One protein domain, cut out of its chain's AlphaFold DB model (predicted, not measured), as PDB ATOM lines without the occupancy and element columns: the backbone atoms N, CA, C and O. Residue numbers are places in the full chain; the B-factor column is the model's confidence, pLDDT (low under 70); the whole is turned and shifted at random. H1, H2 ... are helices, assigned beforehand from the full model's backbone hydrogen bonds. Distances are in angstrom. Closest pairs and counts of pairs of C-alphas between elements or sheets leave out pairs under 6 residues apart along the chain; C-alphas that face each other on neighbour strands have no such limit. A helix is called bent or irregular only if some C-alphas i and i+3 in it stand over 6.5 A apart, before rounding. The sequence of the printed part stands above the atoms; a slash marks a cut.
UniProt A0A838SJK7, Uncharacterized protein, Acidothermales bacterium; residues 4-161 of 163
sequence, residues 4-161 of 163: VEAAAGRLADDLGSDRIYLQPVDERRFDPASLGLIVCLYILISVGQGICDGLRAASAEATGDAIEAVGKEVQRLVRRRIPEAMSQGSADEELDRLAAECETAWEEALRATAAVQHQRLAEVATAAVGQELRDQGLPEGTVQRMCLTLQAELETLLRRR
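Overview. This is residues 4 to 161 of the 163 residues of an uncharacterized protein of Acidothermales bacterium (UniProt A0A838SJK7). Two layers of three helices pack face to face and cross at a slant: in one, the long H3 runs in the middle with H4 and H5 along its two sides; in the other, H7 lies between H6 and H1. H6 packs across H4, H1 packs across H3 and H5, and the short H2 sits by the first turn of H3. The printed part has 158 residues with seven named helices, H1 to H7 in order along the chain, and no named strand, an all helix domain. It is compact, with a radius of gyration of the C-alphas of 15.0 A, and elongated, spanning 50 by 29 by 24 A.

Along the chain. H3, residues 32 to 61, is the longest helix at 42.4 A, from C-alpha 32 at (21.861, -57.513, -42.123) to C-alpha 61 at (14.646, -18.371, -27.533). H4, residues 66 to 88, measures 32.7 A and is neither bent nor irregular, but only just: C-alphas 80 and 83 are 6.4 A apart. H5, residues 92 to 112, measures 30.5 A. H6, residues 118 to 135, measures 26.0 A, and H7, residues 140 to 159, measures 28.1 A and ends with C-alpha 159 at (30.182, -27.546, -47.825). H1, residues 4 to 14, measures 15.7 A. H2, residues 16 to 21, measures 10.4 A and is irregular, with C-alphas 17 and 20 7.7 A apart.

Arrangement. H3 is the hub and touches five helices. With H4 it forms a helical hairpin at a shallow tilt of 31 degrees; their closest C-alphas, of Gly 54 and Val 70, are 3.9 A apart. H5 touches H3 at a shallow tilt of 27 degrees, the same way, closest at the C-alphas of Ile 45 and Cys 102, 4.8 A. H4 and H5 are apart. H6 touches H4 at a steep tilt of 43 degrees, closest at the C-alphas of Gln 75 and Ala 128, 5.0 A. H6 and H7 form a helical hairpin at 26 degrees, closest at the C-alphas of Ala 122 and Leu 154, 5.5 A. H1 touches H7 at a shallow tilt of 20 degrees, opposite ways, with the C-alphas of Ala 7 and Glu 153 closest at 6.0 A. H1 touches residues 33 to 44 of H3 at a steep tilt of 56 degrees, closest at the C-alphas of Ala 12 and Leu 37, 5.1 A. H2 touches residues 32 to 36 of H3, about perpendicular at 82 degrees, closest at the C-alphas of Arg 19 and Pro 32, 5.7 A. In H1, H3, H5, H6 and H7 every O i to N i+4 pair is within hydrogen-bond range; in H4 17 of 19 are, and in H2 0 of 2, with 1 of 3 O i to N i+3 pairs within range.

Size, cuts and confidence. The two C-alphas farthest apart, of Arg 28 and Ala 62, are 50.0 A apart. The printed part has no cut and no long link; the link from H2 to H3 is short and the others are tight. The mean pLDDT of the printed part is 84.0, with residues under 70 at 23 to 30, 61 to 64, 88 to 90, 114 to 115, 117 and 160 to 161.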
ATOM      1  N   VAL A   4      23.294 -38.176 -50.790       84.88
ATOM      2  CA  VAL A   4      22.758 -38.706 -49.532       84.88
ATOM      3  C   VAL A   4      22.713 -40.234 -49.556       84.88
ATOM      4  O   VAL A   4      23.188 -40.867 -48.617       84.88
ATOM      5  N   GLU A   5      22.236 -40.836 -50.649       85.25
ATOM      6  CA  GLU A   5      22.291 -42.291 -50.845       85.25
ATOM      7  C   GLU A   5      23.735 -42.809 -50.824       85.25
ATOM      8  O   GLU A   5      24.034 -43.824 -50.198       85.25
ATOM      9  N   ALA A   6      24.659 -42.086 -51.464       87.69
ATOM     10  CA  ALA A   6      26.069 -42.456 -51.480       87.69
ATOM     11  C   ALA A   6      26.710 -42.374 -50.080       87.69
ATOM     12  O   ALA A   6      27.534 -43.224 -49.738       87.69
ATOM     13  N   ALA A   7      26.342 -41.372 -49.275       88.75
ATOM     14  CA  ALA A   7      26.778 -41.241 -47.885       88.75
ATOM     15  C   ALA A   7      26.204 -42.364 -47.004       88.75
ATOM     16  O   ALA A   7      26.942 -42.980 -46.234       88.75
ATOM     17  N   ALA A   8      24.914 -42.682 -47.161       88.00
ATOM     18  CA  ALA A   8      24.267 -43.789 -46.461       88.00
ATOM     19  C   ALA A   8      24.939 -45.133 -46.783       88.00
ATOM     20  O   ALA A   8      25.212 -45.913 -45.872       88.00
ATOM     21  N   GLY A   9      25.275 -45.368 -48.057       88.12
ATOM     22  CA  GLY A   9      26.013 -46.554 -48.496       88.12
ATOM     23  C   GLY A   9      27.389 -46.675 -47.839       88.12
ATOM     24  O   GLY A   9      27.703 -47.718 -47.275       88.12
ATOM     25  N   ARG A  10      28.182 -45.592 -47.817       90.69
ATOM     26  CA  ARG A  10      29.509 -45.591 -47.168       90.69
ATOM     27  C   ARG A  10      29.429 -45.858 -45.664       90.69
ATOM     28  O   ARG A  10      30.200 -46.661 -45.145       90.69
ATOM     29  N   LEU A  11      28.465 -45.247 -44.977       88.81
ATOM     30  CA  LEU A  11      28.208 -45.527 -43.560       88.81
ATOM     31  C   LEU A  11      27.825 -46.993 -43.329       88.81
ATOM     32  O   LEU A  11      28.306 -47.623 -42.384       88.81
ATOM     33  N   ALA A  12      26.977 -47.545 -44.198       87.50
ATOM     34  CA  ALA A  12      26.548 -48.930 -44.103       87.50
ATOM     35  C   ALA A  12      27.703 -49.908 -44.359       87.50
ATOM     36  O   ALA A  12      27.733 -50.972 -43.733       87.50
ATOM     37  N   ASP A  13      28.636 -49.580 -45.254       87.00
ATOM     38  CA  ASP A  13      29.825 -50.389 -45.539       87.00
ATOM     39  C   ASP A  13      30.766 -50.461 -44.327       87.00
ATOM     40  O   ASP A  13      31.203 -51.554 -43.958       87.00
ATOM     41  N   ASP A  14      30.994 -49.346 -43.626       85.38
ATOM     42  CA  ASP A  14      31.823 -49.315 -42.406       85.38
ATOM     43  C   ASP A  14      31.211 -50.071 -41.222       85.38
ATOM     44  O   ASP A  14      31.923 -50.578 -40.339       85.38
ATOM     45  N   LEU A  15      29.883 -50.173 -41.224       82.12
ATOM     46  CA  LEU A  15      29.109 -50.983 -40.294       82.12
ATOM     47  C   LEU A  15      29.142 -52.477 -40.660       82.12
ATOM     48  O   LEU A  15      28.816 -53.313 -39.824       82.12
ATOM     49  N   GLY A  16      29.571 -52.832 -41.878       78.06
ATOM     50  CA  GLY A  16      29.489 -54.165 -42.483       78.06
ATOM     51  C   GLY A  16      29.946 -55.330 -41.603       78.06
ATOM     52  O   GLY A  16      29.228 -56.324 -41.489       78.06
ATOM     53  N   SER A  17      31.102 -55.204 -40.941       74.94
ATOM     54  CA  SER A  17      31.649 -56.242 -40.050       74.94
ATOM     55  C   SER A  17      30.895 -56.391 -38.725       74.94
ATOM     56  O   SER A  17      31.023 -57.414 -38.059       74.94
ATOM     57  N   ASP A  18      30.108 -55.382 -38.359       79.88
ATOM     58  CA  ASP A  18      29.466 -55.215 -37.055       79.88
ATOM     59  C   ASP A  18      27.928 -55.236 -37.161       79.88
ATOM     60  O   ASP A  18      27.221 -55.052 -36.173       79.88
ATOM     61  N   ARG A  19      27.373 -55.526 -38.347       74.25
ATOM     62  CA  ARG A  19      25.916 -55.612 -38.579       74.25
ATOM     63  C   ARG A  19      25.212 -56.633 -37.678       74.25
ATOM     64  O   ARG A  19      24.022 -56.492 -37.421       74.25
ATOM     65  N   ILE A  20      25.946 -57.616 -37.148       71.19
ATOM     66  CA  ILE A  20      25.436 -58.591 -36.170       71.19
ATOM     67  C   ILE A  20      24.904 -57.941 -34.884       71.19
ATOM     68  O   ILE A  20      24.065 -58.535 -34.217       71.19
ATOM     69  N   TYR A  21      25.364 -56.733 -34.542       73.50
ATOM     70  CA  TYR A  21      24.918 -56.005 -33.351       73.50
ATOM     71  C   TYR A  21      23.613 -55.230 -33.570       73.50
ATOM     72  O   TYR A  21      23.028 -54.753 -32.605       73.50
ATOM     73  N   LEU A  22      23.156 -55.096 -34.819       71.88
ATOM     74  CA  LEU A  22      21.919 -54.384 -35.163       71.88
ATOM     75  C   LEU A  22      20.696 -55.303 -35.173       71.88
ATOM     76  O   LEU A  22      19.565 -54.827 -35.175       71.88
ATOM     77  N   GLN A  23      20.909 -56.617 -35.242       69.56
ATOM     78  CA  GLN A  23      19.828 -57.578 -35.392       69.56
ATOM     79  C   GLN A  23      19.145 -57.840 -34.040       69.56
ATOM     80  O   GLN A  23      19.827 -58.195 -33.073       69.56
ATOM     81  N   PRO A  24      17.803 -57.746 -33.953       67.69
ATOM     82  CA  PRO A  24      17.075 -58.220 -32.784       67.69
ATOM     83  C   PRO A  24      17.351 -59.711 -32.553       67.69
ATOM     84  O   PRO A  24      17.296 -60.510 -33.491       67.69
ATOM     85  N   VAL A  25      17.620 -60.091 -31.298       62.38
ATOM     86  CA  VAL A  25      18.081 -61.437 -30.894       62.38
ATOM     87  C   VAL A  25      17.172 -62.570 -31.403       62.38
ATOM     88  O   VAL A  25      17.647 -63.678 -31.654       62.38
ATOM     89  N   ASP A  26      15.890 -62.281 -31.634       59.22
ATOM     90  CA  ASP A  26      14.864 -63.278 -31.948       59.22
ATOM     91  C   ASP A  26      14.335 -63.227 -33.397       59.22
ATOM     92  O   ASP A  26      13.453 -64.010 -33.765       59.22
ATOM     93  N   GLU A  27      14.878 -62.365 -34.265       58.62
ATOM     94  CA  GLU A  27      14.323 -62.144 -35.606       58.62
ATOM     95  C   GLU A  27      15.266 -62.570 -36.739       58.62
ATOM     96  O   GLU A  27      16.137 -61.836 -37.194       58.62
ATOM     97  N   ARG A  28      15.031 -63.774 -37.280       57.03
ATOM     98  CA  ARG A  28      15.785 -64.349 -38.418       57.03
ATOM     99  C   ARG A  28      15.466 -63.729 -39.788       57.03
ATOM    100  O   ARG A  28      15.916 -64.262 -40.798       57.03
ATOM    101  N   ARG A  29      14.616 -62.699 -39.855       61.81
ATOM    102  CA  ARG A  29      14.013 -62.241 -41.122       61.81
ATOM    103  C   ARG A  29      14.776 -61.118 -41.818       61.81
ATOM    104  O   ARG A  29      14.490 -60.866 -42.981       61.81
ATOM    105  N   PHE A  30      15.705 -60.457 -41.134       68.94
ATOM    106  CA  PHE A  30      16.392 -59.297 -41.689       68.94
ATOM    107  C   PHE A  30      17.653 -59.707 -42.432       68.94
ATOM    108  O   PHE A  30      18.489 -60.428 -41.886       68.94
ATOM    109  N   ASP A  31      17.799 -59.209 -43.658       78.44
ATOM    110  CA  ASP A  31      19.110 -59.156 -44.283       78.44
ATOM    111  C   ASP A  31      19.947 -58.090 -43.544       78.44
ATOM    112  O   ASP A  31      19.549 -56.918 -43.503       78.44
ATOM    113  N   PRO A  32      21.087 -58.454 -42.927       78.19
ATOM    114  CA  PRO A  32      21.861 -57.513 -42.123       78.19
ATOM    115  C   PRO A  32      22.381 -56.319 -42.930       78.19
ATOM    116  O   PRO A  32      22.618 -55.255 -42.355       78.19
ATOM    117  N   ALA A  33      22.582 -56.477 -44.246       83.06
ATOM    118  CA  ALA A  33      23.050 -55.393 -45.098       83.06
ATOM    119  C   ALA A  33      21.975 -54.330 -45.300       83.06
ATOM    120  O   ALA A  33      22.240 -53.151 -45.054       83.06
ATOM    121  N   SER A  34      20.764 -54.749 -45.658       84.06
ATOM    122  CA  SER A  34      19.627 -53.844 -45.801       84.06
ATOM    123  C   SER A  34      19.269 -53.166 -44.476       84.06
ATOM    124  O   SER A  34      19.012 -51.965 -44.460       84.06
ATOM    125  N   LEU A  35      19.338 -53.884 -43.348       84.12
ATOM    126  CA  LEU A  35      19.126 -53.285 -42.026       84.12
ATOM    127  C   LEU A  35      20.187 -52.226 -41.690       84.12
ATOM    128  O   LEU A  35      19.854 -51.148 -41.197       84.12
ATOM    129  N   GLY A  36      21.460 -52.502 -41.995       86.25
ATOM    130  CA  GLY A  36      22.540 -51.530 -41.834       86.25
ATOM    131  C   GLY A  36      22.289 -50.252 -42.637       86.25
ATOM    132  O   GLY A  36      22.437 -49.155 -42.104       86.25
ATOM    133  N   LEU A  37      21.836 -50.385 -43.887       88.62
ATOM    134  CA  LEU A  37      21.500 -49.241 -44.733       88.62
ATOM    135  C   LEU A  37      20.320 -48.430 -44.177       88.62
ATOM    136  O   LEU A  37      20.401 -47.204 -44.121       88.62
ATOM    137  N   ILE A  38      19.265 -49.099 -43.703       88.62
ATOM    138  CA  ILE A  38      18.107 -48.452 -43.065       88.62
ATOM    139  C   ILE A  38      18.539 -47.652 -41.836       88.62
ATOM    140  O   ILE A  38      18.211 -46.470 -41.729       88.62
ATOM    141  N   VAL A  39      19.322 -48.247 -40.933       88.88
ATOM    142  CA  VAL A  39      19.829 -47.553 -39.739       88.88
ATOM    143  C   VAL A  39      20.646 -46.318 -40.130       88.88
ATOM    144  O   VAL A  39      20.450 -45.243 -39.559       88.88
ATOM    145  N   CYS A  40      21.516 -46.429 -41.137       91.38
ATOM    146  CA  CYS A  40      22.306 -45.301 -41.630       91.38
ATOM    147  C   CYS A  40      21.441 -44.189 -42.245       91.38
ATOM    148  O   CYS A  40      21.697 -43.012 -41.981       91.38
ATOM    149  N   LEU A  41      20.388 -44.530 -42.993       91.25
ATOM    150  CA  LEU A  41      19.417 -43.553 -43.499       91.25
ATOM    151  C   LEU A  41      18.689 -42.848 -42.349       91.25
ATOM    152  O   LEU A  41      18.605 -41.622 -42.338       91.25
ATOM    153  N   TYR A  42      18.243 -43.581 -41.326       92.56
ATOM    154  CA  TYR A  42      17.616 -42.983 -40.145       92.56
ATOM    155  C   TYR A  42      18.550 -42.047 -39.376       92.56
ATOM    156  O   TYR A  42      18.098 -41.002 -38.899       92.56
ATOM    157  N   ILE A  43      19.840 -42.380 -39.268       93.50
ATOM    158  CA  ILE A  43      20.853 -41.487 -38.691       93.50
ATOM    159  C   ILE A  43      20.927 -40.193 -39.503       93.50
ATOM    160  O   ILE A  43      20.790 -39.113 -38.933       93.50
ATOM    161  N   LEU A  44      21.087 -40.287 -40.825       93.75
ATOM    162  CA  LEU A  44      21.205 -39.114 -41.693       93.75
ATOM    163  C   LEU A  44      19.939 -38.241 -41.676       93.75
ATOM    164  O   LEU A  44      20.057 -37.019 -41.587       93.75
ATOM    165  N   ILE A  45      18.744 -38.843 -41.672       94.38
ATOM    166  CA  ILE A  45      17.475 -38.115 -41.517       94.38
ATOM    167  C   ILE A  45      17.432 -37.390 -40.166       94.38
ATOM    168  O   ILE A  45      17.082 -36.210 -40.105       94.38
ATOM    169  N   SER A  46      17.798 -38.082 -39.081       94.69
ATOM    170  CA  SER A  46      17.807 -37.516 -37.725       94.69
ATOM    171  C   SER A  46      18.768 -36.337 -37.613       94.69
ATOM    172  O   SER A  46      18.452 -35.348 -36.956       94.69
ATOM    173  N   VAL A  47      19.921 -36.418 -38.280       94.38
ATOM    174  CA  VAL A  47      20.882 -35.316 -38.345       94.38
ATOM    175  C   VAL A  47      20.303 -34.130 -39.114       94.38
ATOM    176  O   VAL A  47      20.284 -33.024 -38.576       94.38
ATOM    177  N   GLY A  48      19.795 -34.339 -40.334       92.44
ATOM    178  CA  GLY A  48      19.226 -33.260 -41.150       92.44
ATOM    179  C   GLY A  48      18.076 -32.534 -40.441       92.44
ATOM    180  O   GLY A  48      18.089 -31.311 -40.309       92.44
ATOM    181  N   GLN A  49      17.127 -33.288 -39.880       94.56
ATOM    182  CA  GLN A  49      16.012 -32.723 -39.114       94.56
ATOM    183  C   GLN A  49      16.472 -32.049 -37.818       94.56
ATOM    184  O   GLN A  49      16.006 -30.955 -37.505       94.56
ATOM    185  N   GLY A  50      17.417 -32.651 -37.089       92.50
ATOM    186  CA  GLY A  50      17.958 -32.073 -35.859       92.50
ATOM    187  C   GLY A  50      18.676 -30.742 -36.095       92.50
ATOM    188  O   GLY A  50      18.563 -29.831 -35.275       92.50
ATOM    189  N   ILE A  51      19.338 -30.581 -37.247       92.25
ATOM    190  CA  ILE A  51      19.889 -29.292 -37.684       92.25
ATOM    191  C   ILE A  51      18.767 -28.262 -37.860       92.25
ATOM    192  O   ILE A  51      18.842 -27.174 -37.290       92.25
ATOM    193  N   CYS A  52      17.715 -28.584 -38.615       91.00
ATOM    194  CA  CYS A  52      16.597 -27.662 -38.830       91.00
ATOM    195  C   CYS A  52      15.922 -27.250 -37.518       91.00
ATOM    196  O   CYS A  52      15.717 -26.060 -37.272       91.00
ATOM    197  N   ASP A  53      15.583 -28.227 -36.681       91.44
ATOM    198  CA  ASP A  53      14.821 -28.003 -35.458       91.44
ATOM    199  C   ASP A  53      15.656 -27.283 -34.396       91.44
ATOM    200  O   ASP A  53      15.160 -26.344 -33.769       91.44
ATOM    201  N   GLY A  54      16.943 -27.619 -34.263       89.38
ATOM    202  CA  GLY A  54      17.856 -26.926 -33.355       89.38
ATOM    203  C   GLY A  54      18.053 -25.453 -33.726       89.38
ATOM    204  O   GLY A  54      17.997 -24.579 -32.858       89.38
ATOM    205  N   LEU A  55      18.203 -25.149 -35.020       88.25
ATOM    206  CA  LEU A  55      18.317 -23.765 -35.494       88.25
ATOM    207  C   LEU A  55      17.013 -22.975 -35.296       88.25
ATOM    208  O   LEU A  55      17.055 -21.822 -34.857       88.25
ATOM    209  N   ARG A  56      15.851 -23.590 -35.564       87.75
ATOM    210  CA  ARG A  56      14.534 -22.986 -35.290       87.75
ATOM    211  C   ARG A  56      14.363 -22.681 -33.800       87.75
ATOM    212  O   ARG A  56      13.989 -21.557 -33.465       87.75
ATOM    213  N   ALA A  57      14.678 -23.631 -32.919       84.62
ATOM    214  CA  ALA A  57      14.576 -23.460 -31.469       84.62
ATOM    215  C   ALA A  57      15.458 -22.308 -30.966       84.62
ATOM    216  O   ALA A  57      14.979 -21.412 -30.271       84.62
ATOM    217  N   ALA A  58      16.719 -22.262 -31.399       83.88
ATOM    218  CA  ALA A  58      17.642 -21.200 -31.012       83.88
ATOM    219  C   ALA A  58      17.189 -19.811 -31.493       83.88
ATOM    220  O   ALA A  58      17.311 -18.831 -30.756       83.88
ATOM    221  N   SER A  59      16.604 -19.723 -32.695       77.00
ATOM    222  CA  SER A  59      16.043 -18.465 -33.203       77.00
ATOM    223  C   SER A  59      14.848 -17.953 -32.389       77.00
ATOM    224  O   SER A  59      14.640 -16.742 -32.316       77.00
ATOM    225  N   ALA A  60      14.083 -18.849 -31.756       72.25
ATOM    226  CA  ALA A  60      12.899 -18.500 -30.972       72.25
ATOM    227  C   ALA A  60      13.246 -18.048 -29.542       72.25
ATOM    228  O   ALA A  60      12.581 -17.167 -29.000       72.25
ATOM    229  N   GLU A  61      14.287 -18.627 -28.936       64.81
ATOM    230  CA  GLU A  61      14.646 -18.371 -27.533       64.81
ATOM    231  C   GLU A  61      15.628 -17.202 -27.324       64.81
ATOM    232  O   GLU A  61      15.906 -16.846 -26.178       64.81
ATOM    233  N   ALA A  62      16.157 -16.589 -28.393       55.41
ATOM    234  CA  ALA A  62      17.073 -15.429 -28.400       55.41
ATOM    235  C   ALA A  62      18.333 -15.522 -27.499       55.41
ATOM    236  O   ALA A  62      19.107 -14.567 -27.426       55.41
ATOM    237  N   THR A  63      18.562 -16.656 -26.828       50.25
ATOM    238  CA  THR A  63      19.536 -16.781 -25.726       50.25
ATOM    239  C   THR A  63      20.319 -18.106 -25.755       50.25
ATOM    240  O   THR A  63      21.270 -18.262 -24.994       50.25
ATOM    241  N   GLY A  64      19.957 -19.058 -26.623       60.06
ATOM    242  CA  GLY A  64      20.621 -20.365 -26.731       60.06
ATOM    243  C   GLY A  64      21.701 -20.411 -27.816       60.06
ATOM    244  O   GLY A  64      21.520 -19.851 -28.897       60.06
ATOM    245  N   ASP A  65      22.814 -21.108 -27.552       80.94
ATOM    246  CA  ASP A  65      23.798 -21.446 -28.587       80.94
ATOM    247  C   ASP A  65      23.143 -22.407 -29.594       80.94
ATOM    248  O   ASP A  65      22.805 -23.548 -29.268       80.94
ATOM    249  N   ALA A  66      22.947 -21.932 -30.827       83.44
ATOM    250  CA  ALA A  66      22.287 -22.678 -31.892       83.44
ATOM    251  C   ALA A  66      22.951 -24.031 -32.176       83.44
ATOM    252  O   ALA A  66      22.283 -24.992 -32.547       83.44
ATOM    253  N   ILE A  67      24.257 -24.127 -31.946       85.88
ATOM    254  CA  ILE A  67      25.016 -25.359 -32.134       85.88
ATOM    255  C   ILE A  67      24.652 -26.385 -31.052       85.88
ATOM    256  O   ILE A  67      24.454 -27.559 -31.358       85.88
ATOM    257  N   GLU A  68      24.516 -25.954 -29.796       87.31
ATOM    258  CA  GLU A  68      24.112 -26.837 -28.696       87.31
ATOM    259  C   GLU A  68      22.676 -27.345 -28.890       87.31
ATOM    260  O   GLU A  68      22.396 -28.525 -28.666       87.31
ATOM    261  N   ALA A  69      21.774 -26.474 -29.358       87.38
ATOM    262  CA  ALA A  69      20.396 -26.842 -29.675       87.38
ATOM    263  C   ALA A  69      20.331 -27.926 -30.765       87.38
ATOM    264  O   ALA A  69      19.605 -28.907 -30.606       87.38
ATOM    265  N   VAL A  70      21.143 -27.807 -31.823       89.88
ATOM    266  CA  VAL A  70      21.266 -28.847 -32.858       89.88
ATOM    267  C   VAL A  70      21.722 -30.175 -32.259       89.88
ATOM    268  O   VAL A  70      21.088 -31.197 -32.506       89.88
ATOM    269  N   GLY A  71      22.773 -30.182 -31.433       88.88
ATOM    270  CA  GLY A  71      23.257 -31.414 -30.800       88.88
ATOM    271  C   GLY A  71      22.177 -32.134 -29.983       88.88
ATOM    272  O   GLY A  71      22.012 -33.348 -30.108       88.88
ATOM    273  N   LYS A  72      21.392 -31.379 -29.203       90.31
ATOM    274  CA  LYS A  72      20.275 -31.920 -28.410       90.31
ATOM    275  C   LYS A  72      19.181 -32.528 -29.286       90.31
ATOM    276  O   LYS A  72      18.719 -33.632 -28.999       90.31
ATOM    277  N   GLU A  73      18.784 -31.840 -30.355       91.88
ATOM    278  CA  GLU A  73      17.741 -32.334 -31.259       91.88
ATOM    279  C   GLU A  73      18.189 -33.568 -32.044       91.88
ATOM    280  O   GLU A  73      17.432 -34.538 -32.138       91.88
ATOM    281  N   VAL A  74      19.437 -33.591 -32.523       91.56
ATOM    282  CA  VAL A  74      20.021 -34.779 -33.164       91.56
ATOM    283  C   VAL A  74      19.995 -35.964 -32.200       91.56
ATOM    284  O   VAL A  74      19.455 -37.013 -32.549       91.56
ATOM    285  N   GLN A  75      20.493 -35.801 -30.970       91.38
ATOM    286  CA  GLN A  75      20.493 -36.879 -29.977       91.38
ATOM    287  C   GLN A  75      19.073 -37.397 -29.698       91.38
ATOM    288  O   GLN A  75      18.832 -38.606 -29.703       91.38
ATOM    289  N   ARG A  76      18.106 -36.488 -29.509       93.06
ATOM    290  CA  ARG A  76      16.697 -36.828 -29.263       93.06
ATOM    291  C   ARG A  76      16.095 -37.650 -30.403       93.06
ATOM    292  O   ARG A  76      15.360 -38.606 -30.147       93.06
ATOM    293  N   LEU A  77      16.361 -37.267 -31.651       91.19
ATOM    294  CA  LEU A  77      15.833 -37.949 -32.831       91.19
ATOM    295  C   LEU A  77      16.471 -39.326 -33.021       91.19
ATOM    296  O   LEU A  77      15.740 -40.299 -33.205       91.19
ATOM    297  N   VAL A  78      17.796 -39.421 -32.893       88.75
ATOM    298  CA  VAL A  78      18.552 -40.680 -33.013       88.75
ATOM    299  C   VAL A  78      18.072 -41.699 -31.977       88.75
ATOM    300  O   VAL A  78      17.769 -42.841 -32.331       88.75
ATOM    301  N   ARG A  79      17.895 -41.264 -30.722       89.31
ATOM    302  CA  ARG A  79      17.378 -42.094 -29.622       89.31
ATOM    303  C   ARG A  79      16.034 -42.731 -29.938       89.31
ATOM    304  O   ARG A  79      15.761 -43.857 -29.540       89.31
ATOM    305  N   ARG A  80      15.165 -41.980 -30.610       88.44
ATOM    306  CA  ARG A  80      13.813 -42.428 -30.938       88.44
ATOM    307  C   ARG A  80      13.793 -43.313 -32.184       88.44
ATOM    308  O   ARG A  80      13.102 -44.323 -32.192       88.44
ATOM    309  N   ARG A  81      14.501 -42.902 -33.238       85.31
ATOM    310  CA  ARG A  81      14.365 -43.455 -34.591       85.31
ATOM    311  C   ARG A  81      15.160 -44.741 -34.814       85.31
ATOM    312  O   ARG A  81      14.671 -45.606 -35.526       85.31
ATOM    313  N   ILE A  82      16.343 -44.903 -34.212       82.81
ATOM    314  CA  ILE A  82      17.145 -46.124 -34.424       82.81
ATOM    315  C   ILE A  82      16.445 -47.381 -33.872       82.81
ATOM    316  O   ILE A  82      16.360 -48.364 -34.606       82.81
ATOM    317  N   PRO A  83      15.882 -47.386 -32.646       82.19
ATOM    318  CA  PRO A  83      15.128 -48.546 -32.166       82.19
ATOM    319  C   PRO A  83      13.923 -48.890 -33.050       82.19
ATOM    320  O   PRO A  83      13.647 -50.063 -33.286       82.19
ATOM    321  N   GLU A  84      13.234 -47.871 -33.572       80.94
ATOM    322  CA  GLU A  84      12.123 -48.042 -34.513       80.94
ATOM    323  C   GLU A  84      12.602 -48.703 -35.815       80.94
ATOM    324  O   GLU A  84      12.039 -49.719 -36.226       80.94
ATOM    325  N   ALA A  85      13.703 -48.209 -36.387       80.12
ATOM    326  CA  ALA A  85      14.345 -48.760 -37.578       80.12
ATOM    327  C   ALA A  85      14.717 -50.243 -37.417       80.12
ATOM    328  O   ALA A  85      14.454 -51.054 -38.301       80.12
ATOM    329  N   MET A  86      15.268 -50.617 -36.257       77.12
ATOM    330  CA  MET A  86      15.632 -52.005 -35.948       77.12
ATOM    331  C   MET A  86      14.424 -52.937 -35.784       77.12
ATOM    332  O   MET A  86      14.581 -54.152 -35.865       77.12
ATOM    333  N   SER A  87      13.224 -52.386 -35.571       76.00
ATOM    334  CA  SER A  87      11.989 -53.153 -35.366       76.00
ATOM    335  C   SER A  87      11.114 -53.305 -36.617       76.00
ATOM    336  O   SER A  87      10.236 -54.166 -36.634       76.00
ATOM    337  N   GLN A  88      11.297 -52.467 -37.646       67.31
ATOM    338  CA  GLN A  88      10.279 -52.286 -38.690       67.31
ATOM    339  C   GLN A  88      10.434 -53.135 -39.956       67.31
ATOM    340  O   GLN A  88       9.438 -53.302 -40.658       67.31
ATOM    341  N   GLY A  89      11.592 -53.715 -40.282       63.59
ATOM    342  CA  GLY A  89      11.723 -54.330 -41.612       63.59
ATOM    343  C   GLY A  89      12.997 -53.990 -42.349       63.59
ATOM    344  O   GLY A  89      13.651 -53.006 -42.043       63.59
ATOM    345  N   SER A  90      13.258 -54.749 -43.412       66.06
ATOM    346  CA  SER A  90      14.120 -54.315 -44.510       66.06
ATOM    347  C   SER A  90      13.453 -54.563 -45.866       66.06
ATOM    348  O   SER A  90      13.920 -55.384 -46.654       66.06
ATOM    349  N   ALA A  91      12.300 -53.929 -46.094       72.25
ATOM    350  CA  ALA A  91      11.610 -53.989 -47.382       72.25
ATOM    351  C   ALA A  91      12.215 -52.978 -48.372       72.25
ATOM    352  O   ALA A  91      12.561 -51.869 -47.977       72.25
ATOM    353  N   ASP A  92      12.300 -53.331 -49.654       72.69
ATOM    354  CA  ASP A  92      12.884 -52.448 -50.679       72.69
ATOM    355  C   ASP A  92      12.109 -51.122 -50.819       72.69
ATOM    356  O   ASP A  92      12.709 -50.057 -50.913       72.69
ATOM    357  N   GLU A  93      10.776 -51.162 -50.716       78.50
ATOM    358  CA  GLU A  93       9.926 -49.957 -50.730       78.50
ATOM    359  C   GLU A  93      10.236 -48.998 -49.565       78.50
ATOM    360  O   GLU A  93      10.089 -47.781 -49.689       78.50
ATOM    361  N   GLU A  94      10.687 -49.540 -48.431       81.88
ATOM    362  CA  GLU A  94      11.061 -48.755 -47.257       81.88
ATOM    363  C   GLU A  94      12.394 -48.031 -47.473       81.88
ATOM    364  O   GLU A  94      12.544 -46.880 -47.066       81.88
ATOM    365  N   LEU A  95      13.340 -48.663 -48.172       81.94
ATOM    366  CA  LEU A  95      14.608 -48.034 -48.542       81.94
ATOM    367  C   LEU A  95      14.390 -46.838 -49.474       81.94
ATOM    368  O   LEU A  95      14.928 -45.764 -49.204       81.94
ATOM    369  N   ASP A  96      13.558 -46.992 -50.506       85.25
ATOM    370  CA  ASP A  96      13.237 -45.902 -51.435       85.25
ATOM    371  C   ASP A  96      12.538 -44.737 -50.713       85.25
ATOM    372  O   ASP A  96      12.865 -43.562 -50.917       85.25
ATOM    373  N   ARG A  97      11.602 -45.053 -49.807       89.31
ATOM    374  CA  ARG A  97      10.910 -44.056 -48.979       89.31
ATOM    375  C   ARG A  97      11.884 -43.294 -48.078       89.31
ATOM    376  O   ARG A  97      11.812 -42.066 -47.999       89.31
ATOM    377  N   LEU A  98      12.776 -44.007 -47.395       89.25
ATOM    378  CA  LEU A  98      13.765 -43.416 -46.495       89.25
ATOM    379  C   LEU A  98      14.807 -42.594 -47.254       89.25
ATOM    380  O   LEU A  98      15.199 -41.538 -46.762       89.25
ATOM    381  N   ALA A  99      15.218 -43.018 -48.450       88.06
ATOM    382  CA  ALA A  99      16.102 -42.235 -49.309       88.06
ATOM    383  C   ALA A  99      15.471 -40.876 -49.654       88.06
ATOM    384  O   ALA A  99      16.092 -39.836 -49.419       88.06
ATOM    385  N   ALA A 100      14.204 -40.861 -50.083       90.44
ATOM    386  CA  ALA A 100      13.473 -39.627 -50.382       90.44
ATOM    387  C   ALA A 100      13.251 -38.732 -49.141       90.44
ATOM    388  O   ALA A 100      13.390 -37.505 -49.215       90.44
ATOM    389  N   GLU A 101      12.933 -39.323 -47.979       93.06
ATOM    390  CA  GLU A 101      12.826 -38.588 -46.705       93.06
ATOM    391  C   GLU A 101      14.173 -37.957 -46.327       93.06
ATOM    392  O   GLU A 101      14.229 -36.799 -45.902       93.06
ATOM    393  N   CYS A 102      15.264 -38.697 -46.520       91.56
ATOM    394  CA  CYS A 102      16.606 -38.230 -46.217       91.56
ATOM    395  C   CYS A 102      17.030 -37.079 -47.128       91.56
ATOM    396  O   CYS A 102      17.567 -36.089 -46.633       91.56
ATOM    397  N   GLU A 103      16.758 -37.164 -48.430       92.12
ATOM    398  CA  GLU A 103      16.998 -36.058 -49.363       92.12
ATOM    399  C   GLU A 103      16.247 -34.797 -48.940       92.12
ATOM    400  O   GLU A 103      16.853 -33.732 -48.820       92.12
ATOM    401  N   THR A 104      14.958 -34.929 -48.621       92.69
ATOM    402  CA  THR A 104      14.127 -33.805 -48.168       92.69
ATOM    403  C   THR A 104      14.704 -33.155 -46.907       92.69
ATOM    404  O   THR A 104      14.871 -31.936 -46.855       92.69
ATOM    405  N   ALA A 105      15.078 -33.961 -45.906       92.06
ATOM    406  CA  ALA A 105      15.674 -33.467 -44.665       92.06
ATOM    407  C   ALA A 105      16.989 -32.707 -44.911       92.06
ATOM    408  O   ALA A 105      17.231 -31.667 -44.294       92.06
ATOM    409  N   TRP A 106      17.830 -33.189 -45.829       90.50
ATOM    410  CA  TRP A 106      19.087 -32.525 -46.171       90.50
ATOM    411  C   TRP A 106      18.884 -31.241 -46.966       90.50
ATOM    412  O   TRP A 106      19.576 -30.255 -46.708       90.50
ATOM    413  N   GLU A 107      17.919 -31.192 -47.881       90.62
ATOM    414  CA  GLU A 107      17.580 -29.947 -48.567       90.62
ATOM    415  C   GLU A 107      17.108 -28.862 -47.593       90.62
ATOM    416  O   GLU A 107      17.509 -27.701 -47.721       90.62
ATOM    417  N   GLU A 108      16.295 -29.228 -46.602       89.88
ATOM    418  CA  GLU A 108      15.867 -28.307 -45.548       89.88
ATOM    419  C   GLU A 108      17.035 -27.865 -44.658       89.88
ATOM    420  O   GLU A 108      17.188 -26.665 -44.397       89.88
ATOM    421  N   ALA A 109      17.893 -28.799 -44.237       88.31
ATOM    422  CA  ALA A 109      19.059 -28.509 -43.401       88.31
ATOM    423  C   ALA A 109      20.024 -27.545 -44.099       88.31
ATOM    424  O   ALA A 109      20.513 -26.587 -43.495       88.31
ATOM    425  N   LEU A 110      20.260 -27.736 -45.397       87.12
ATOM    426  CA  LEU A 110      21.115 -26.855 -46.191       87.12
ATOM    427  C   LEU A 110      20.535 -25.444 -46.311       87.12
ATOM    428  O   LEU A 110      21.264 -24.464 -46.170       87.12
ATOM    429  N   ARG A 111      19.216 -25.312 -46.502       85.31
ATOM    430  CA  ARG A 111      18.560 -23.993 -46.503       85.31
ATOM    431  C   ARG A 111      18.664 -23.307 -45.139       85.31
ATOM    432  O   ARG A 111      18.840 -22.092 -45.088       85.31
ATOM    433  N   ALA A 112      18.579 -24.068 -44.048       82.50
ATOM    434  CA  ALA A 112      18.648 -23.540 -42.687       82.50
ATOM    435  C   ALA A 112      20.070 -23.124 -42.261       82.50
ATOM    436  O   ALA A 112      20.229 -22.202 -41.463       82.50
ATOM    437  N   THR A 113      21.112 -23.759 -42.804       80.19
ATOM    438  CA  THR A 113      22.514 -23.560 -42.381       80.19
ATOM    439  C   THR A 113      23.266 -22.464 -43.140       80.19
ATOM    440  O   THR A 113      24.453 -22.257 -42.883       80.19
ATOM    441  N   ALA A 114      22.602 -21.709 -44.020       69.62
ATOM    442  CA  ALA A 114      23.230 -20.690 -44.873       69.62
ATOM    443  C   ALA A 114      24.025 -19.601 -44.115       69.62
ATOM    444  O   ALA A 114      24.913 -18.980 -44.692       69.62
ATOM    445  N   ALA A 115      23.734 -19.374 -42.828       62.75
ATOM    446  CA  ALA A 115      24.385 -18.360 -41.991       62.75
ATOM    447  C   ALA A 115      25.227 -18.935 -40.828       62.75
ATOM    448  O   ALA A 115      25.658 -18.179 -39.957       62.75
ATOM    449  N   VAL A 116      25.448 -20.255 -40.775       70.12
ATOM    450  CA  VAL A 116      26.053 -20.941 -39.615       70.12
ATOM    451  C   VAL A 116      27.406 -21.557 -39.978       70.12
ATOM    452  O   VAL A 116      27.627 -21.982 -41.106       70.12
ATOM    453  N   GLN A 117      28.330 -21.634 -39.016       69.25
ATOM    454  CA  GLN A 117      29.620 -22.308 -39.201       69.25
ATOM    455  C   GLN A 117      29.428 -23.825 -39.392       69.25
ATOM    456  O   GLN A 117      29.173 -24.554 -38.435       69.25
ATOM    457  N   HIS A 118      29.587 -24.309 -40.628       71.62
ATOM    458  CA  HIS A 118      29.309 -25.704 -41.009       71.62
ATOM    459  C   HIS A 118      30.196 -26.741 -40.321       71.62
ATOM    460  O   HIS A 118      29.721 -27.822 -39.989       71.62
ATOM    461  N   GLN A 119      31.466 -26.415 -40.070       75.31
ATOM    462  CA  GLN A 119      32.399 -27.356 -39.445       75.31
ATOM    463  C   GLN A 119      31.944 -27.747 -38.032       75.31
ATOM    464  O   GLN A 119      31.890 -28.924 -37.690       75.31
ATOM    465  N   ARG A 120      31.526 -26.762 -37.234       82.81
ATOM    466  CA  ARG A 120      31.115 -26.996 -35.847       82.81
ATOM    467  C   ARG A 120      29.758 -27.705 -35.746       82.81
ATOM    468  O   ARG A 120      29.519 -28.424 -34.782       82.81
ATOM    469  N   LEU A 121      28.896 -27.556 -36.757       85.75
ATOM    470  CA  LEU A 121      27.664 -28.342 -36.884       85.75
ATOM    471  C   LEU A 121      27.959 -29.824 -37.135       85.75
ATOM    472  O   LEU A 121      27.365 -30.671 -36.471       85.75
ATOM    473  N   ALA A 122      28.885 -30.136 -38.048       89.56
ATOM    474  CA  ALA A 122      29.278 -31.518 -38.329       89.56
ATOM    475  C   ALA A 122      29.876 -32.196 -37.085       89.56
ATOM    476  O   ALA A 122      29.485 -33.313 -36.749       89.56
ATOM    477  N   GLU A 123      30.761 -31.501 -36.363       90.31
ATOM    478  CA  GLU A 123      31.364 -31.991 -35.117       90.31
ATOM    479  C   GLU A 123      30.303 -32.301 -34.049       90.31
ATOM    480  O   GLU A 123      30.286 -33.396 -33.485       90.31
ATOM    481  N   VAL A 124      29.378 -31.369 -33.795       91.06
ATOM    482  CA  VAL A 124      28.365 -31.533 -32.741       91.06
ATOM    483  C   VAL A 124      27.300 -32.563 -33.107       91.06
ATOM    484  O   VAL A 124      26.932 -33.375 -32.256       91.06
ATOM    485  N   ALA A 125      26.844 -32.599 -34.361       92.06
ATOM    486  CA  ALA A 125      25.916 -33.628 -34.824       92.06
ATOM    487  C   ALA A 125      26.542 -35.028 -34.737       92.06
ATOM    488  O   ALA A 125      25.909 -35.959 -34.238       92.06
ATOM    489  N   THR A 126      27.804 -35.172 -35.151       94.44
ATOM    490  CA  THR A 126      28.528 -36.448 -35.060       94.44
ATOM    491  C   THR A 126      28.711 -36.878 -33.608       94.44
ATOM    492  O   THR A 126      28.460 -38.035 -33.277       94.44
ATOM    493  N   ALA A 127      29.093 -35.959 -32.716       93.88
ATOM    494  CA  ALA A 127      29.237 -36.258 -31.293       93.88
ATOM    495  C   ALA A 127      27.910 -36.718 -30.662       93.88
ATOM    496  O   ALA A 127      27.905 -37.671 -29.882       93.88
ATOM    497  N   ALA A 128      26.791 -36.087 -31.037       94.62
ATOM    498  CA  ALA A 128      25.455 -36.461 -30.583       94.62
ATOM    499  C   ALA A 128      25.050 -37.869 -31.053       94.62
ATOM    500  O   ALA A 128      24.587 -38.671 -30.242       94.62
ATOM    501  N   VAL A 129      25.281 -38.196 -32.333       94.25
ATOM    502  CA  VAL A 129      25.053 -39.552 -32.866       94.25
ATOM    503  C   VAL A 129      25.942 -40.562 -32.145       94.25
ATOM    504  O   VAL A 129      25.448 -41.576 -31.663       94.25
ATOM    505  N   GLY A 130      27.239 -40.278 -32.020       94.31
ATOM    506  CA  GLY A 130      28.196 -41.175 -31.378       94.31
ATOM    507  C   GLY A 130      27.842 -41.483 -29.926       94.31
ATOM    508  O   GLY A 130      27.921 -42.636 -29.514       94.31
ATOM    509  N   GLN A 131      27.409 -40.479 -29.159       94.25
ATOM    510  CA  GLN A 131      26.941 -40.697 -27.791       94.25
ATOM    511  C   GLN A 131      25.740 -41.642 -27.751       94.25
ATOM    512  O   GLN A 131      25.731 -42.588 -26.969       94.25
ATOM    513  N   GLU A 132      24.755 -41.418 -28.612       93.25
ATOM    514  CA  GLU A 132      23.534 -42.216 -28.608       93.25
ATOM    515  C   GLU A 132      23.772 -43.655 -29.102       93.25
ATOM    516  O   GLU A 132      23.208 -44.592 -28.548       93.25
ATOM    517  N   LEU A 133      24.679 -43.870 -30.061       90.50
ATOM    518  CA  LEU A 133      25.084 -45.222 -30.469       90.50
ATOM    519  C   LEU A 133      25.776 -45.992 -29.329       90.50
ATOM    520  O   LEU A 133      25.541 -47.192 -29.175       90.50
ATOM    521  N   ARG A 134      26.595 -45.319 -28.503       92.19
ATOM    522  CA  ARG A 134      27.175 -45.939 -27.293       92.19
ATOM    523  C   ARG A 134      26.102 -46.289 -26.274       92.19
ATOM    524  O   ARG A 134      26.142 -47.379 -25.713       92.19
ATOM    525  N   ASP A 135      25.149 -45.386 -26.051       90.62
ATOM    526  CA  ASP A 135      24.041 -45.603 -25.115       90.62
ATOM    527  C   ASP A 135      23.169 -46.798 -25.546       90.62
ATOM    528  O   ASP A 135      22.638 -47.520 -24.703       90.62
ATOM    529  N   GLN A 136      23.083 -47.059 -26.856       85.00
ATOM    530  CA  GLN A 136      22.413 -48.228 -27.439       85.00
ATOM    531  C   GLN A 136      23.271 -49.508 -27.437       85.00
ATOM    532  O   GLN A 136      22.796 -50.566 -27.846       85.00
ATOM    533  N   GLY A 137      24.507 -49.445 -26.935       86.94
ATOM    534  CA  GLY A 137      25.357 -50.612 -26.702       86.94
ATOM    535  C   GLY A 137      26.223 -51.041 -27.887       86.94
ATOM    536  O   GLY A 137      26.761 -52.150 -27.856       86.94
ATOM    537  N   LEU A 138      26.394 -50.200 -28.916       87.00
ATOM    538  CA  LEU A 138      27.319 -50.520 -30.007       87.00
ATOM    539  C   LEU A 138      28.775 -50.546 -29.501       87.00
ATOM    540  O   LEU A 138      29.156 -49.714 -28.669       87.00
ATOM    541  N   PRO A 139      29.630 -51.451 -30.018       90.06
ATOM    542  CA  PRO A 139      31.040 -51.486 -29.643       90.06
ATOM    543  C   PRO A 139      31.758 -50.165 -29.957       90.06
ATOM    544  O   PRO A 139      31.588 -49.600 -31.035       90.06
ATOM    545  N   GLU A 140      32.642 -49.709 -29.062       90.88
ATOM    546  CA  GLU A 140      33.358 -48.428 -29.223       90.88
ATOM    547  C   GLU A 140      34.144 -48.347 -30.543       90.88
ATOM    548  O   GLU A 140      34.166 -47.307 -31.195       90.88
ATOM    549  N   GLY A 141      34.737 -49.461 -30.990       89.50
ATOM    550  CA  GLY A 141      35.428 -49.519 -32.281       89.50
ATOM    551  C   GLY A 141      34.494 -49.318 -33.481       89.50
ATOM    552  O   GLY A 141      34.910 -48.740 -34.482       89.50
ATOM    553  N   THR A 142      33.239 -49.768 -33.391       88.12
ATOM    554  CA  THR A 142      32.195 -49.530 -34.400       88.12
ATOM    555  C   THR A 142      31.766 -48.070 -34.376       88.12
ATOM    556  O   THR A 142      31.766 -47.410 -35.414       88.12
ATOM    557  N   VAL A 143      31.483 -47.541 -33.179       91.50
ATOM    558  CA  VAL A 143      31.076 -46.144 -32.980       91.50
ATOM    559  C   VAL A 143      32.130 -45.188 -33.533       91.50
ATOM    560  O   VAL A 143      31.779 -44.268 -34.266       91.50
ATOM    561  N   GLN A 144      33.417 -45.412 -33.249       92.94
ATOM    562  CA  GLN A 144      34.495 -44.559 -33.754       92.94
ATOM    563  C   GLN A 144      34.566 -44.538 -35.280       92.94
ATOM    564  O   GLN A 144      34.649 -43.455 -35.856       92.94
ATOM    565  N   ARG A 145      34.496 -45.701 -35.943       92.25
ATOM    566  CA  ARG A 145      34.517 -45.757 -37.415       92.25
ATOM    567  C   ARG A 145      33.310 -45.046 -38.017       92.25
ATOM    568  O   ARG A 145      33.487 -44.190 -38.875       92.25
ATOM    569  N   MET A 146      32.112 -45.320 -37.500       91.75
ATOM    570  CA  MET A 146      30.896 -44.646 -37.956       91.75
ATOM    571  C   MET A 146      30.960 -43.133 -37.748       91.75
ATOM    572  O   MET A 146      30.556 -42.391 -38.634       91.75
ATOM    573  N   CYS A 147      31.481 -42.660 -36.612       93.31
ATOM    574  CA  CYS A 147      31.615 -41.229 -36.343       93.31
ATOM    575  C   CYS A 147      32.602 -40.554 -37.300       93.31
ATOM    576  O   CYS A 147      32.312 -39.469 -37.791       93.31
ATOM    577  N   LEU A 148      33.744 -41.186 -37.597       93.62
ATOM    578  CA  LEU A 148      34.724 -40.645 -38.543       93.62
ATOM    579  C   LEU A 148      34.128 -40.497 -39.946       93.62
ATOM    580  O   LEU A 148      34.255 -39.439 -40.564       93.62
ATOM    581  N   THR A 149      33.442 -41.533 -40.423       94.25
ATOM    582  CA  THR A 149      32.795 -41.510 -41.737       94.25
ATOM    583  C   THR A 149      31.643 -40.525 -41.759       94.25
ATOM    584  O   THR A 149      31.583 -39.688 -42.653       94.25
ATOM    585  N   LEU A 150      30.783 -40.532 -40.736       94.06
ATOM    586  CA  LEU A 150      29.686 -39.576 -40.620       94.06
ATOM    587  C   LEU A 150      30.215 -38.145 -40.668       94.06
ATOM    588  O   LEU A 150      29.737 -37.367 -41.482       94.06
ATOM    589  N   GLN A 151      31.234 -37.809 -39.879       94.25
ATOM    590  CA  GLN A 151      31.811 -36.468 -39.881       94.25
ATOM    591  C   GLN A 151      32.289 -36.045 -41.277       94.25
ATOM    592  O   GLN A 151      31.952 -34.949 -41.728       94.25
ATOM    593  N   ALA A 152      33.027 -36.908 -41.983       91.38
ATOM    594  CA  ALA A 152      33.513 -36.620 -43.333       91.38
ATOM    595  C   ALA A 152      32.368 -36.408 -44.343       91.38
ATOM    596  O   ALA A 152      32.416 -35.494 -45.176       91.38
ATOM    597  N   GLU A 153      31.313 -37.221 -44.248       93.12
ATOM    598  CA  GLU A 153      30.120 -37.087 -45.082       93.12
ATOM    599  C   GLU A 153      29.340 -35.811 -44.763       93.12
ATOM    600  O   GLU A 153      28.970 -35.075 -45.678       93.12
ATOM    601  N   LEU A 154      29.155 -35.485 -43.481       91.31
ATOM    602  CA  LEU A 154      28.484 -34.259 -43.052       91.31
ATOM    603  C   LEU A 154      29.227 -33.014 -43.536       91.31
ATOM    604  O   LEU A 154      28.609 -32.088 -44.060       91.31
ATOM    605  N   GLU A 155      30.553 -32.990 -43.413       89.94
ATOM    606  CA  GLU A 155      31.372 -31.899 -43.939       89.94
ATOM    607  C   GLU A 155      31.223 -31.753 -45.458       89.94
ATOM    608  O   GLU A 155      31.172 -30.631 -45.965       89.94
ATOM    609  N   THR A 156      31.132 -32.865 -46.188       88.69
ATOM    610  CA  THR A 156      30.953 -32.859 -47.646       88.69
ATOM    611  C   THR A 156      29.575 -32.329 -48.038       88.69
ATOM    612  O   THR A 156      29.492 -31.415 -48.863       88.69
ATOM    613  N   LEU A 157      28.515 -32.860 -47.420       87.75
ATOM    614  CA  LEU A 157      27.128 -32.471 -47.672       87.75
ATOM    615  C   LEU A 157      26.899 -30.989 -47.347       87.75
ATOM    616  O   LEU A 157      26.312 -30.272 -48.153       87.75
ATOM    617  N   LEU A 158      27.425 -30.506 -46.216       85.38
ATOM    618  CA  LEU A 158      27.264 -29.113 -45.788       85.38
ATOM    619  C   LEU A 158      28.096 -28.124 -46.627       85.38
ATOM    620  O   LEU A 158      27.616 -27.033 -46.924       85.38
ATOM    621  N   ARG A 159      29.320 -28.476 -47.060       79.31
ATOM    622  CA  ARG A 159      30.182 -27.546 -47.825       79.31
ATOM    623  C   ARG A 159      29.715 -27.315 -49.266       79.31
ATOM    624  O   ARG A 159      29.860 -26.202 -49.774       79.31
ATOM    625  N   ARG A 160      29.200 -28.340 -49.956       63.62
ATOM    626  CA  ARG A 160      29.110 -28.369 -51.435       63.62
ATOM    627  C   ARG A 160      28.045 -27.486 -52.097       63.62
ATOM    628  O   ARG A 160      28.105 -27.333 -53.312       63.62
ATOM    629  N   ARG A 161      27.124 -26.855 -51.357       51.28
ATOM    630  CA  ARG A 161      26.137 -25.904 -51.926       51.28
ATOM    631  C   ARG A 161      26.357 -24.436 -51.537       51.28
ATOM    632  O   ARG A 161      25.496 -23.604 -51.804       51.28
TER     633      ARG A 161